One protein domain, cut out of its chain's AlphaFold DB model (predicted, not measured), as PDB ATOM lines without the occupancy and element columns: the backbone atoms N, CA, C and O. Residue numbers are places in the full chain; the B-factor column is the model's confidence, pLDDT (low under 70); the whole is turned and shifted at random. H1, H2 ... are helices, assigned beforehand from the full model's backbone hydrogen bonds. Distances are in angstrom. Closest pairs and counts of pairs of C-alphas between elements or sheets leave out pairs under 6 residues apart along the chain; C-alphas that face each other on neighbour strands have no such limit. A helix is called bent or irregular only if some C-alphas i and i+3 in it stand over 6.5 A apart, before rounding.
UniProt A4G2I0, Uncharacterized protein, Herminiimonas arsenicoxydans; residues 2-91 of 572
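AT A GLANCE: This is residues 2 to 91 of the 572 residues of an uncharacterized protein of Herminiimonas arsenicoxydans (UniProt A4G2I0). One long helix, H3, makes the length of an extended rod; short H1 and H2 form a small head near its first end, and H4 crosses its last part. The printed part has 90 residues with four named helices, H1 to H4 in order, and is all helix. Its spans are 61 by 25 by 21 A, its radius of gyration of the C-alphas 21.0 A.

IN THESE COORDINATES: Find C-alpha 3 at (-0.093, 1.474, -8.074), where H1, residues 3 to 9, begins; H2 is residues 14 to 22. H3, residues 27 to 61, runs 51.1 A, with a kink of 38 degrees near residue 55; it is only just irregular, C-alphas 53 and 56 being 7.0 A apart. H4, residues 74 to 80, ends at (1.437, 29.959, -46.223).

HOW THE PARTS SIT: H1 and H2 touch, closest at C-alphas 7 and 17, 6.1 A. H4 touches residues 54 to 61 of H3 alone, about perpendicular at 81 degrees; closest are C-alphas 57 and 78, 5.8 A. Every O i to N i+4 pair is within hydrogen-bond range in H1, H2 and H4, 29 of 31 in H3.

THE WHOLE: The printed part has no cut. Look at residues 62 to 73, the long link; pLDDT is under 70 in residues 2 to 17 and 64 to 88.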
ATOM      1  N   ASN A   2       4.344   2.213  -6.941       64.50
ATOM      2  CA  ASN A   2       3.145   3.017  -6.692       64.50
ATOM      3  C   ASN A   2       2.065   2.651  -7.722       64.50
ATOM      4  O   ASN A   2       2.202   2.977  -8.899       64.50
ATOM      5  N   ALA A   3       1.024   1.953  -7.261       61.28
ATOM      6  CA  ALA A   3      -0.093   1.474  -8.074       61.28
ATOM      7  C   ALA A   3      -0.738   2.594  -8.902       61.28
ATOM      8  O   ALA A   3      -1.127   2.360 -10.035       61.28
ATOM      9  N   LEU A   4      -0.763   3.820  -8.372       60.25
ATOM     10  CA  LEU A   4      -1.344   4.983  -9.042       60.25
ATOM     11  C   LEU A   4      -0.540   5.426 -10.270       60.25
ATOM     12  O   LEU A   4      -1.124   5.902 -11.234       60.25
ATOM     13  N   TYR A   5       0.786   5.256 -10.267       68.00
ATOM     14  CA  TYR A   5       1.606   5.567 -11.447       68.00
ATOM     15  C   TYR A   5       1.478   4.492 -12.524       68.00
ATOM     16  O   TYR A   5       1.480   4.819 -13.704       68.00
ATOM     17  N   LEU A   6       1.347   3.224 -12.128       66.62
ATOM     18  CA  LEU A   6       1.045   2.131 -13.059       66.62
ATOM     19  C   LEU A   6      -0.351   2.282 -13.659       66.62
ATOM     20  O   LEU A   6      -0.514   2.092 -14.856       66.62
ATOM     21  N   ASP A   7      -1.327   2.680 -12.849       65.44
ATOM     22  CA  ASP A   7      -2.688   2.976 -13.290       65.44
ATOM     23  C   ASP A   7      -2.712   4.158 -14.269       65.44
ATOM     24  O   ASP A   7      -3.323   4.062 -15.326       65.44
ATOM     25  N   GLN A   8      -1.942   5.220 -14.008       65.38
ATOM     26  CA  GLN A   8      -1.760   6.319 -14.965       65.38
ATOM     27  C   GLN A   8      -1.064   5.885 -16.262       65.38
ATOM     28  O   GLN A   8      -1.462   6.322 -17.338       65.38
ATOM     29  N   LEU A   9      -0.033   5.041 -16.178       69.12
ATOM     30  CA  LEU A   9       0.712   4.556 -17.344       69.12
ATOM     31  C   LEU A   9      -0.122   3.597 -18.212       69.12
ATOM     32  O   LEU A   9       0.047   3.552 -19.427       69.12
ATOM     33  N   LEU A  10      -1.022   2.835 -17.589       67.38
ATOM     34  CA  LEU A  10      -1.884   1.839 -18.231       67.38
ATOM     35  C   LEU A  10      -3.320   2.348 -18.430       67.38
ATOM     36  O   LEU A  10      -4.250   1.553 -18.561       67.38
ATOM     37  N   ASN A  11      -3.500   3.673 -18.469       62.84
ATOM     38  CA  ASN A  11      -4.762   4.349 -18.782       62.84
ATOM     39  C   ASN A  11      -5.965   3.893 -17.922       62.84
ATOM     40  O   ASN A  11      -7.092   3.814 -18.415       62.84
ATOM     41  N   GLY A  12      -5.739   3.592 -16.643       57.03
ATOM     42  CA  GLY A  12      -6.788   3.247 -15.683       57.03
ATOM     43  C   GLY A  12      -7.290   1.802 -15.750       57.03
ATOM     44  O   GLY A  12      -8.380   1.521 -15.248       57.03
ATOM     45  N   ASP A  13      -6.555   0.872 -16.376       64.69
ATOM     46  CA  ASP A  13      -6.892  -0.558 -16.323       64.69
ATOM     47  C   ASP A  13      -6.509  -1.163 -14.963       64.69
ATOM     48  O   ASP A  13      -5.517  -1.882 -14.801       64.69
ATOM     49  N   THR A  14      -7.322  -0.860 -13.950       63.91
ATOM     50  CA  THR A  14      -7.085  -1.284 -12.568       63.91
ATOM     51  C   THR A  14      -7.035  -2.811 -12.432       63.91
ATOM     52  O   THR A  14      -6.347  -3.325 -11.553       63.91
ATOM     53  N   ALA A  15      -7.704  -3.568 -13.311       64.62
ATOM     54  CA  ALA A  15      -7.644  -5.029 -13.307       64.62
ATOM     55  C   ALA A  15      -6.259  -5.537 -13.733       64.62
ATOM     56  O   ALA A  15      -5.707  -6.431 -13.088       64.62
ATOM     57  N   VAL A  16      -5.674  -4.940 -14.772       69.69
ATOM     58  CA  VAL A  16      -4.301  -5.229 -15.206       69.69
ATOM     59  C   VAL A  16      -3.291  -4.757 -14.161       69.69
ATOM     60  O   VAL A  16      -2.404  -5.525 -13.796       69.69
ATOM     61  N   VAL A  17      -3.459  -3.565 -13.583       69.38
ATOM     62  CA  VAL A  17      -2.592  -3.061 -12.500       69.38
ATOM     63  C   VAL A  17      -2.610  -4.006 -11.296       69.38
ATOM     64  O   VAL A  17      -1.555  -4.329 -10.750       69.38
ATOM     65  N   LEU A  18      -3.785  -4.514 -10.907       70.81
ATOM     66  CA  LEU A  18      -3.918  -5.493  -9.826       70.81
ATOM     67  C   LEU A  18      -3.239  -6.827 -10.159       70.81
ATOM     68  O   LEU A  18      -2.620  -7.407  -9.269       70.81
ATOM     69  N   LYS A  19      -3.315  -7.305 -11.407       76.62
ATOM     70  CA  LYS A  19      -2.596  -8.513 -11.851       76.62
ATOM     71  C   LYS A  19      -1.078  -8.317 -11.838       76.62
ATOM     72  O   LYS A  19      -0.366  -9.181 -11.334       76.62
ATOM     73  N   ILE A  20      -0.587  -7.163 -12.297       77.50
ATOM     74  CA  ILE A  20       0.839  -6.800 -12.241       77.50
ATOM     75  C   ILE A  20       1.315  -6.760 -10.786       77.50
ATOM     76  O   ILE A  20       2.356  -7.320 -10.456       77.50
ATOM     77  N   MET A  21       0.534  -6.150  -9.889       76.50
ATOM     78  CA  MET A  21       0.873  -6.077  -8.465       76.50
ATOM     79  C   MET A  21       0.868  -7.440  -7.766       76.50
ATOM     80  O   MET A  21       1.597  -7.616  -6.791       76.50
ATOM     81  N   LYS A  22       0.049  -8.385  -8.239       81.81
ATOM     82  CA  LYS A  22      -0.017  -9.759  -7.722       81.81
ATOM     83  C   LYS A  22       1.038 -10.692  -8.323       81.81
ATOM     84  O   LYS A  22       1.241 -11.771  -7.781       81.81
ATOM     85  N   GLY A  23       1.731 -10.270  -9.384       76.19
ATOM     86  CA  GLY A  23       2.677 -11.117 -10.116       76.19
ATOM     87  C   GLY A  23       2.000 -12.145 -11.028       76.19
ATOM     88  O   GLY A  23       2.637 -13.109 -11.430       76.19
ATOM     89  N   ASP A  24       0.725 -11.934 -11.366       82.12
ATOM     90  CA  ASP A  24      -0.100 -12.863 -12.152       82.12
ATOM     91  C   ASP A  24       0.051 -12.662 -13.678       82.12
ATOM     92  O   ASP A  24      -0.732 -13.203 -14.457       82.12
ATOM     93  N   ILE A  25       1.018 -11.846 -14.117       81.00
ATOM     94  CA  ILE A  25       1.300 -11.537 -15.528       81.00
ATOM     95  C   ILE A  25       2.718 -11.997 -15.874       81.00
ATOM     96  O   ILE A  25       3.669 -11.696 -15.153       81.00
ATOM     97  N   GLY A  26       2.852 -12.711 -16.994       79.31
ATOM     98  CA  GLY A  26       4.147 -13.148 -17.517       79.31
ATOM     99  C   GLY A  26       4.973 -11.990 -18.088       79.31
ATOM    100  O   GLY A  26       4.428 -10.981 -18.537       79.31
ATOM    101  N   GLU A  27       6.298 -12.148 -18.106       80.56
ATOM    102  CA  GLU A  27       7.249 -11.124 -18.574       80.56
ATOM    103  C   GLU A  27       6.976 -10.680 -20.025       80.56
ATOM    104  O   GLU A  27       6.945  -9.484 -20.316       80.56
ATOM    105  N   ASP A  28       6.641 -11.628 -20.906       77.69
ATOM    106  CA  ASP A  28       6.287 -11.357 -22.306       77.69
ATOM    107  C   ASP A  28       4.990 -10.545 -22.462       77.69
ATOM    108  O   ASP A  28       4.863  -9.711 -23.362       77.69
ATOM    109  N   GLU A  29       4.001 -10.782 -21.598       78.81
ATOM    110  CA  GLU A  29       2.722 -10.068 -21.623       78.81
ATOM    111  C   GLU A  29       2.893  -8.636 -21.093       78.81
ATOM    112  O   GLU A  29       2.391  -7.687 -21.699       78.81
ATOM    113  N   LEU A  30       3.690  -8.461 -20.036       79.56
ATOM    114  CA  LEU A  30       4.054  -7.143 -19.518       79.56
ATOM    115  C   LEU A  30       4.851  -6.323 -20.544       79.56
ATOM    116  O   LEU A  30       4.564  -5.140 -20.736       79.56
ATOM    117  N   GLY A  31       5.809  -6.946 -21.240       81.31
ATOM    118  CA  GLY A  31       6.596  -6.295 -22.293       81.31
ATOM    119  C   GLY A  31       5.724  -5.752 -23.428       81.31
ATOM    120  O   GLY A  31       5.892  -4.607 -23.854       81.31
ATOM    121  N   LYS A  32       4.720  -6.526 -23.862       80.12
ATOM    122  CA  LYS A  32       3.741  -6.082 -24.870       80.12
ATOM    123  C   LYS A  32       2.907  -4.897 -24.379       80.12
ATOM    124  O   LYS A  32       2.723  -3.940 -25.129       80.12
ATOM    125  N   LEU A  33       2.430  -4.931 -23.132       78.19
ATOM    126  CA  LEU A  33       1.634  -3.841 -22.553       78.19
ATOM    127  C   LEU A  33       2.424  -2.527 -22.471       78.19
ATOM    128  O   LEU A  33       1.899  -1.470 -22.823       78.19
ATOM    129  N   LEU A  34       3.694  -2.589 -22.064       81.31
ATOM    130  CA  LEU A  34       4.555  -1.408 -21.964       81.31
ATOM    131  C   LEU A  34       4.891  -0.810 -23.336       81.31
ATOM    132  O   LEU A  34       4.796   0.405 -23.497       81.31
ATOM    133  N   ALA A  35       5.189  -1.638 -24.340       81.50
ATOM    134  CA  ALA A  35       5.427  -1.164 -25.707       81.50
ATOM    135  C   ALA A  35       4.193  -0.450 -26.297       81.50
ATOM    136  O   ALA A  35       4.300   0.563 -26.994       81.50
ATOM    137  N   VAL A  36       2.993  -0.950 -25.981       76.38
ATOM    138  CA  VAL A  36       1.721  -0.326 -26.376       76.38
ATOM    139  C   VAL A  36       1.532   1.032 -25.689       76.38
ATOM    140  O   VAL A  36       1.131   1.996 -26.353       76.38
ATOM    141  N   ALA A  37       1.832   1.132 -24.393       75.69
ATOM    142  CA  ALA A  37       1.755   2.389 -23.649       75.69
ATOM    143  C   ALA A  37       2.760   3.431 -24.181       75.69
ATOM    144  O   ALA A  37       2.398   4.584 -24.417       75.69
ATOM    145  N   GLU A  38       3.997   3.019 -24.463       81.69
ATOM    146  CA  GLU A  38       5.042   3.887 -25.018       81.69
ATOM    147  C   GLU A  38       4.645   4.471 -26.383       81.69
ATOM    148  O   GLU A  38       4.707   5.686 -26.591       81.69
ATOM    149  N   SER A  39       4.155   3.622 -27.292       79.81
ATOM    150  CA  SER A  39       3.675   4.045 -28.613       79.81
ATOM    151  C   SER A  39       2.542   5.077 -28.522       79.81
ATOM    152  O   SER A  39       2.486   6.033 -29.301       79.81
ATOM    153  N   GLU A  40       1.648   4.931 -27.542       75.81
ATOM    154  CA  GLU A  40       0.548   5.870 -27.336       75.81
ATOM    155  C   GLU A  40       1.026   7.241 -26.871       75.81
ATOM    156  O   GLU A  40       0.606   8.262 -27.428       75.81
ATOM    157  N   VAL A  41       1.911   7.262 -25.875       80.69
ATOM    158  CA  VAL A  41       2.500   8.496 -25.351       80.69
ATOM    159  C   VAL A  41       3.260   9.224 -26.459       80.69
ATOM    160  O   VAL A  41       3.047  10.423 -26.657       80.69
ATOM    161  N   ALA A  42       4.064   8.499 -27.243       82.62
ATOM    162  CA  ALA A  42       4.804   9.058 -28.371       82.62
ATOM    163  C   ALA A  42       3.872   9.709 -29.408       82.62
ATOM    164  O   ALA A  42       4.103  10.842 -29.838       82.62
ATOM    165  N   ARG A  43       2.762   9.048 -29.756       78.12
ATOM    166  CA  ARG A  43       1.787   9.584 -30.717       78.12
ATOM    167  C   ARG A  43       1.064  10.827 -30.194       78.12
ATOM    168  O   ARG A  43       0.886  11.794 -30.937       78.12
ATOM    169  N   ARG A  44       0.641  10.835 -28.923       82.31
ATOM    170  CA  ARG A  44       0.028  12.028 -28.305       82.31
ATOM    171  C   ARG A  44       1.010  13.202 -28.325       82.31
ATOM    172  O   ARG A  44       0.625  14.311 -28.695       82.31
ATOM    173  N   ALA A  45       2.281  12.948 -28.009       83.81
ATOM    174  CA  ALA A  45       3.338  13.954 -28.050       83.81
ATOM    175  C   ALA A  45       3.565  14.519 -29.465       83.81
ATOM    176  O   ALA A  45       3.689  15.736 -29.611       83.81
ATOM    177  N   GLU A  46       3.554  13.684 -30.510       83.62
ATOM    178  CA  GLU A  46       3.671  14.122 -31.912       83.62
ATOM    179  C   GLU A  46       2.549  15.103 -32.292       83.62
ATOM    180  O   GLU A  46       2.808  16.193 -32.809       83.62
ATOM    181  N   ILE A  47       1.299  14.758 -31.967       82.44
ATOM    182  CA  ILE A  47       0.118  15.585 -32.263       82.44
ATOM    183  C   ILE A  47       0.187  16.916 -31.509       82.44
ATOM    184  O   ILE A  47      -0.070  17.976 -32.090       82.44
ATOM    185  N   TYR A  48       0.556  16.887 -30.227       83.50
ATOM    186  CA  TYR A  48       0.715  18.109 -29.444       83.50
ATOM    187  C   TYR A  48       1.840  18.993 -29.969       83.50
ATOM    188  O   TYR A  48       1.636  20.197 -30.121       83.50
ATOM    189  N   THR A  49       2.974  18.404 -30.340       82.81
ATOM    190  CA  THR A  49       4.114  19.121 -30.925       82.81
ATOM    191  C   THR A  49       3.723  19.790 -32.244       82.81
ATOM    192  O   THR A  49       3.983  20.982 -32.436       82.81
ATOM    193  N   TYR A  50       3.012  19.068 -33.121       80.81
ATOM    194  CA  TYR A  50       2.511  19.584 -34.397       80.81
ATOM    195  C   TYR A  50       1.653  20.845 -34.225       80.81
ATOM    196  O   TYR A  50       1.826  21.825 -34.962       80.81
ATOM    197  N   TRP A  51       0.724  20.832 -33.261       79.88
ATOM    198  CA  TRP A  51      -0.188  21.950 -33.011       79.88
ATOM    199  C   TRP A  51       0.448  23.075 -32.198       79.88
ATOM    200  O   TRP A  51       0.159  24.242 -32.462       79.88
ATOM    201  N   GLN A  52       1.349  22.764 -31.264       82.62
ATOM    202  CA  GLN A  52       2.117  23.760 -30.516       82.62
ATOM    203  C   GLN A  52       2.933  24.643 -31.465       82.62
ATOM    204  O   GLN A  52       2.875  25.868 -31.373       82.62
ATOM    205  N   GLN A  53       3.624  24.034 -32.432       77.19
ATOM    206  CA  GLN A  53       4.440  24.747 -33.421       77.19
ATOM    207  C   GLN A  53       3.604  25.581 -34.410       77.19
ATOM    208  O   GLN A  53       4.113  26.531 -35.003       77.19
ATOM    209  N   ARG A  54       2.311  25.265 -34.577       75.25
ATOM    210  CA  ARG A  54       1.372  26.006 -35.442       75.25
ATOM    211  C   ARG A  54       0.539  27.047 -34.705       75.25
ATOM    212  O   ARG A  54      -0.114  27.861 -35.353       75.25
ATOM    213  N   MET A  55       0.570  27.063 -33.374       80.00
ATOM    214  CA  MET A  55      -0.287  27.942 -32.580       80.00
ATOM    215  C   MET A  55       0.007  29.428 -32.825       80.00
ATOM    216  O   MET A  55      -0.918  30.232 -32.865       80.00
ATOM    217  N   SER A  56       1.269  29.795 -33.063       75.06
ATOM    218  CA  SER A  56       1.663  31.171 -33.405       75.06
ATOM    219  C   SER A  56       1.096  31.627 -34.757       75.06
ATOM    220  O   SER A  56       0.634  32.761 -34.879       75.06
ATOM    221  N   ALA A  57       1.065  30.734 -35.752       73.19
ATOM    222  CA  ALA A  57       0.442  30.986 -37.052       73.19
ATOM    223  C   ALA A  57      -1.087  31.055 -36.937       73.19
ATOM    224  O   ALA A  57      -1.714  31.946 -37.492       73.19
ATOM    225  N   VAL A  58      -1.707  30.176 -36.147       75.44
ATOM    226  CA  VAL A  58      -3.144  30.268 -35.841       75.44
ATOM    227  C   VAL A  58      -3.472  31.619 -35.185       75.44
ATOM    228  O   VAL A  58      -4.426  32.282 -35.581       75.44
ATOM    229  N   GLN A  59      -2.660  32.075 -34.229       77.56
ATOM    230  CA  GLN A  59      -2.835  33.369 -33.560       77.56
ATOM    231  C   GLN A  59      -2.669  34.573 -34.496       77.56
ATOM    232  O   GLN A  59      -3.350  35.582 -34.311       77.56
ATOM    233  N   SER A  60      -1.777  34.508 -35.490       72.44
ATOM    234  CA  SER A  60      -1.607  35.599 -36.460       72.44
ATOM    235  C   SER A  60      -2.787  35.694 -37.436       72.44
ATOM    236  O   SER A  60      -3.181  36.797 -37.811       72.44
ATOM    237  N   VAL A  61      -3.370  34.543 -37.772       73.19
ATOM    238  CA  VAL A  61      -4.465  34.320 -38.728       73.19
ATOM    239  C   VAL A  61      -5.844  34.621 -38.121       73.19
ATOM    240  O   VAL A  61      -6.703  35.185 -38.792       73.19
ATOM    241  N   LEU A  62      -6.068  34.327 -36.837       71.69
ATOM    242  CA  LEU A  62      -7.346  34.570 -36.143       71.69
ATOM    243  C   LEU A  62      -7.560  36.029 -35.680       71.69
ATOM    244  O   LEU A  62      -8.475  36.303 -34.900       71.69
ATOM    245  N   LYS A  63      -6.741  36.988 -36.134       76.19
ATOM    246  CA  LYS A  63      -6.939  38.411 -35.819       76.19
ATOM    247  C   LYS A  63      -8.181  38.963 -36.543       76.19
ATOM    248  O   LYS A  63      -8.373  38.658 -37.723       76.19
ATOM    249  N   PRO A  64      -9.014  39.798 -35.887       62.44
ATOM    250  CA  PRO A  64     -10.236  40.321 -36.495       62.44
ATOM    251  C   PRO A  64      -9.961  41.042 -37.822       62.44
ATOM    252  O   PRO A  64      -9.113  41.929 -37.882       62.44
ATOM    253  N   GLY A  65     -10.695  40.669 -38.875       64.25
ATOM    254  CA  GLY A  65     -10.676  41.350 -40.176       64.25
ATOM    255  C   GLY A  65      -9.600  40.899 -41.172       64.25
ATOM    256  O   GLY A  65      -9.591  41.416 -42.284       64.25
ATOM    257  N   LEU A  66      -8.725  39.945 -40.825       63.44
ATOM    258  CA  LEU A  66      -7.654  39.489 -41.727       63.44
ATOM    259  C   LEU A  66      -8.073  38.385 -42.715       63.44
ATOM    260  O   LEU A  66      -7.410  38.214 -43.733       63.44
ATOM    261  N   ILE A  67      -9.136  37.625 -42.423       64.75
ATOM    262  CA  ILE A  67      -9.518  36.436 -43.203       64.75
ATOM    263  C   ILE A  67     -11.012  36.429 -43.482       64.75
ATOM    264  O   ILE A  67     -11.836  36.498 -42.570       64.75
ATOM    265  N   ASP A  68     -11.351  36.276 -44.759       69.50
ATOM    266  CA  ASP A  68     -12.704  35.939 -45.183       69.50
ATOM    267  C   ASP A  68     -12.899  34.418 -45.097       69.50
ATOM    268  O   ASP A  68     -12.603  33.674 -46.038       69.50
ATOM    269  N   TYR A  69     -13.416  33.949 -43.960       67.19
ATOM    270  CA  TYR A  69     -13.700  32.529 -43.718       67.19
ATOM    271  C   TYR A  69     -14.746  31.932 -44.676       67.19
ATOM    272  O   TYR A  69     -14.920  30.717 -44.694       67.19
ATOM    273  N   LYS A  70     -15.446  32.751 -45.481       65.56
ATOM    274  CA  LYS A  70     -16.339  32.256 -46.541       65.56
ATOM    275  C   LYS A  70     -15.594  31.919 -47.833       65.56
ATOM    276  O   LYS A  70     -16.154  31.216 -48.669       65.56
ATOM    277  N   LYS A  71     -14.368  32.424 -48.021       65.25
ATOM    278  CA  LYS A  71     -13.592  32.287 -49.268       65.25
ATOM    279  C   LYS A  71     -12.260  31.560 -49.107       65.25
ATOM    280  O   LYS A  71     -11.736  31.067 -50.099       65.25
ATOM    281  N   GLN A  72     -11.694  31.506 -47.901       64.38
ATOM    282  CA  GLN A  72     -10.361  30.949 -47.663       64.38
ATOM    283  C   GLN A  72     -10.391  29.850 -46.599       64.38
ATOM    284  O   GLN A  72     -10.985  30.016 -45.534       64.38
ATOM    285  N   SER A  73      -9.712  28.732 -46.875       65.56
ATOM    286  CA  SER A  73      -9.511  27.672 -45.884       65.56
ATOM    287  C   SER A  73      -8.473  28.110 -44.852       65.56
ATOM    288  O   SER A  73      -7.368  28.537 -45.199       65.56
ATOM    289  N   LEU A  74      -8.804  27.951 -43.569       69.44
ATOM    290  CA  LEU A  74      -7.897  28.235 -42.456       69.44
ATOM    291  C   LEU A  74      -6.571  27.463 -42.598       69.44
ATOM    292  O   LEU A  74      -5.504  27.997 -42.313       69.44
ATOM    293  N   GLU A  75      -6.632  26.232 -43.109       67.00
ATOM    294  CA  GLU A  75      -5.469  25.365 -43.298       67.00
ATOM    295  C   GLU A  75      -4.525  25.891 -44.391       67.00
ATOM    296  O   GLU A  75      -3.307  25.872 -44.212       67.00
ATOM    297  N   SER A  76      -5.069  26.444 -45.486       66.75
ATOM    298  CA  SER A  76      -4.254  27.052 -46.548       66.75
ATOM    299  C   SER A  76      -3.557  28.330 -46.090       66.75
ATOM    300  O   SER A  76      -2.412  28.564 -46.464       66.75
ATOM    301  N   VAL A  77      -4.212  29.127 -45.240       66.75
ATOM    302  CA  VAL A  77      -3.624  30.367 -44.719       66.75
ATOM    303  C   VAL A  77      -2.529  30.051 -43.694       66.75
ATOM    304  O   VAL A  77      -1.448  30.629 -43.756       66.75
ATOM    305  N   ILE A  78      -2.748  29.069 -42.808       69.62
ATOM    306  CA  ILE A  78      -1.722  28.599 -41.859       69.62
ATOM    307  C   ILE A  78      -0.510  28.008 -42.600       69.62
ATOM    308  O   ILE A  78       0.626  28.247 -42.191       69.62
ATOM    309  N   GLY A  79      -0.734  27.270 -43.695       65.62
ATOM    310  CA  GLY A  79       0.332  26.677 -44.509       65.62
ATOM    311  C   GLY A  79       1.225  27.699 -45.224       65.62
ATOM    312  O   GLY A  79       2.409  27.444 -45.411       65.62
ATOM    313  N   GLN A  80       0.688  28.871 -45.575       64.88
ATOM    314  CA  GLN A  80       1.437  29.959 -46.223       64.88
ATOM    315  C   GLN A  80       2.285  30.784 -45.240       64.88
ATOM    316  O   GLN A  80       3.200  31.489 -45.658       64.88
ATOM    317  N   CYS A  81       2.008  30.700 -43.936       59.97
ATOM    318  CA  CYS A  81       2.703  31.478 -42.911       59.97
ATOM    319  C   CYS A  81       4.067  30.904 -42.477       59.97
ATOM    320  O   CYS A  81       4.700  31.507 -41.609       59.97
ATOM    321  N   GLN A  82       4.535  29.768 -43.015       57.66
ATOM    322  CA  GLN A  82       5.736  29.096 -42.500       57.66
ATOM    323  C   GLN A  82       6.956  29.119 -43.434       57.66
ATOM    324  O   GLN A  82       6.901  28.713 -44.591       57.66
ATOM    325  N   GLN A  83       8.089  29.514 -42.839       53.19
ATOM    326  CA  GLN A  83       9.436  29.086 -43.211       53.19
ATOM    327  C   GLN A  83       9.621  27.600 -42.854       53.19
ATOM    328  O   GLN A  83       9.114  27.121 -41.840       53.19
ATOM    329  N   ALA A  84      10.337  26.886 -43.719       50.97
ATOM    330  CA  ALA A  84      10.504  25.439 -43.742       50.97
ATOM    331  C   ALA A  84      11.016  24.829 -42.420       50.97
ATOM    332  O   ALA A  84      12.208  24.865 -42.129       50.97
ATOM    333  N   ILE A  85      10.131  24.169 -41.670       57.62
ATOM    334  CA  ILE A  85      10.512  23.025 -40.834       57.62
ATOM    335  C   ILE A  85       9.728  21.828 -41.383       57.62
ATOM    336  O   ILE A  85       8.495  21.896 -41.432       57.62
ATOM    337  N   PRO A  86      10.393  20.748 -41.830       58.12
ATOM    338  CA  PRO A  86       9.714  19.572 -42.353       58.12
ATOM    339  C   PRO A  86       9.078  18.805 -41.189       58.12
ATOM    340  O   PRO A  86       9.671  17.898 -40.616       58.12
ATOM    341  N   ILE A  87       7.871  19.204 -40.798       63.34
ATOM    342  CA  ILE A  87       7.079  18.504 -39.785       63.34
ATOM    343  C   ILE A  87       6.086  17.608 -40.515       63.34
ATOM    344  O   ILE A  87       5.360  18.073 -41.399       63.34
ATOM    345  N   LYS A  88       6.014  16.339 -40.107       67.31
ATOM    346  CA  LYS A  88       5.021  15.386 -40.602       67.31
ATOM    347  C   LYS A  88       3.615  15.954 -40.395       67.31
ATOM    348  O   LYS A  88       3.261  16.395 -39.301       67.31
ATOM    349  N   LYS A  89       2.827  16.017 -41.470       70.12
ATOM    350  CA  LYS A  89       1.461  16.536 -41.411       70.12
ATOM    351  C   LYS A  89       0.603  15.594 -40.564       70.12
ATOM    352  O   LYS A  89       0.541  14.406 -40.856       70.12
ATOM    353  N   VAL A  90      -0.032  16.136 -39.528       74.25
ATOM    354  CA  VAL A  90      -0.993  15.417 -38.683       74.25
ATOM    355  C   VAL A  90      -2.410  15.660 -39.207       74.25
ATOM    356  O   VAL A  90      -2.709  16.751 -39.697       74.25
ATOM    357  N   ASP A  91      -3.278  14.656 -39.085       71.31
ATOM    358  CA  ASP A  91      -4.675  14.734 -39.516       71.31
ATOM    359  C   ASP A  91      -5.463  15.830 -38.784       71.31
ATOM    360  O   ASP A  91      -5.320  16.054 -37.576       71.31
TER     361      ASP A  91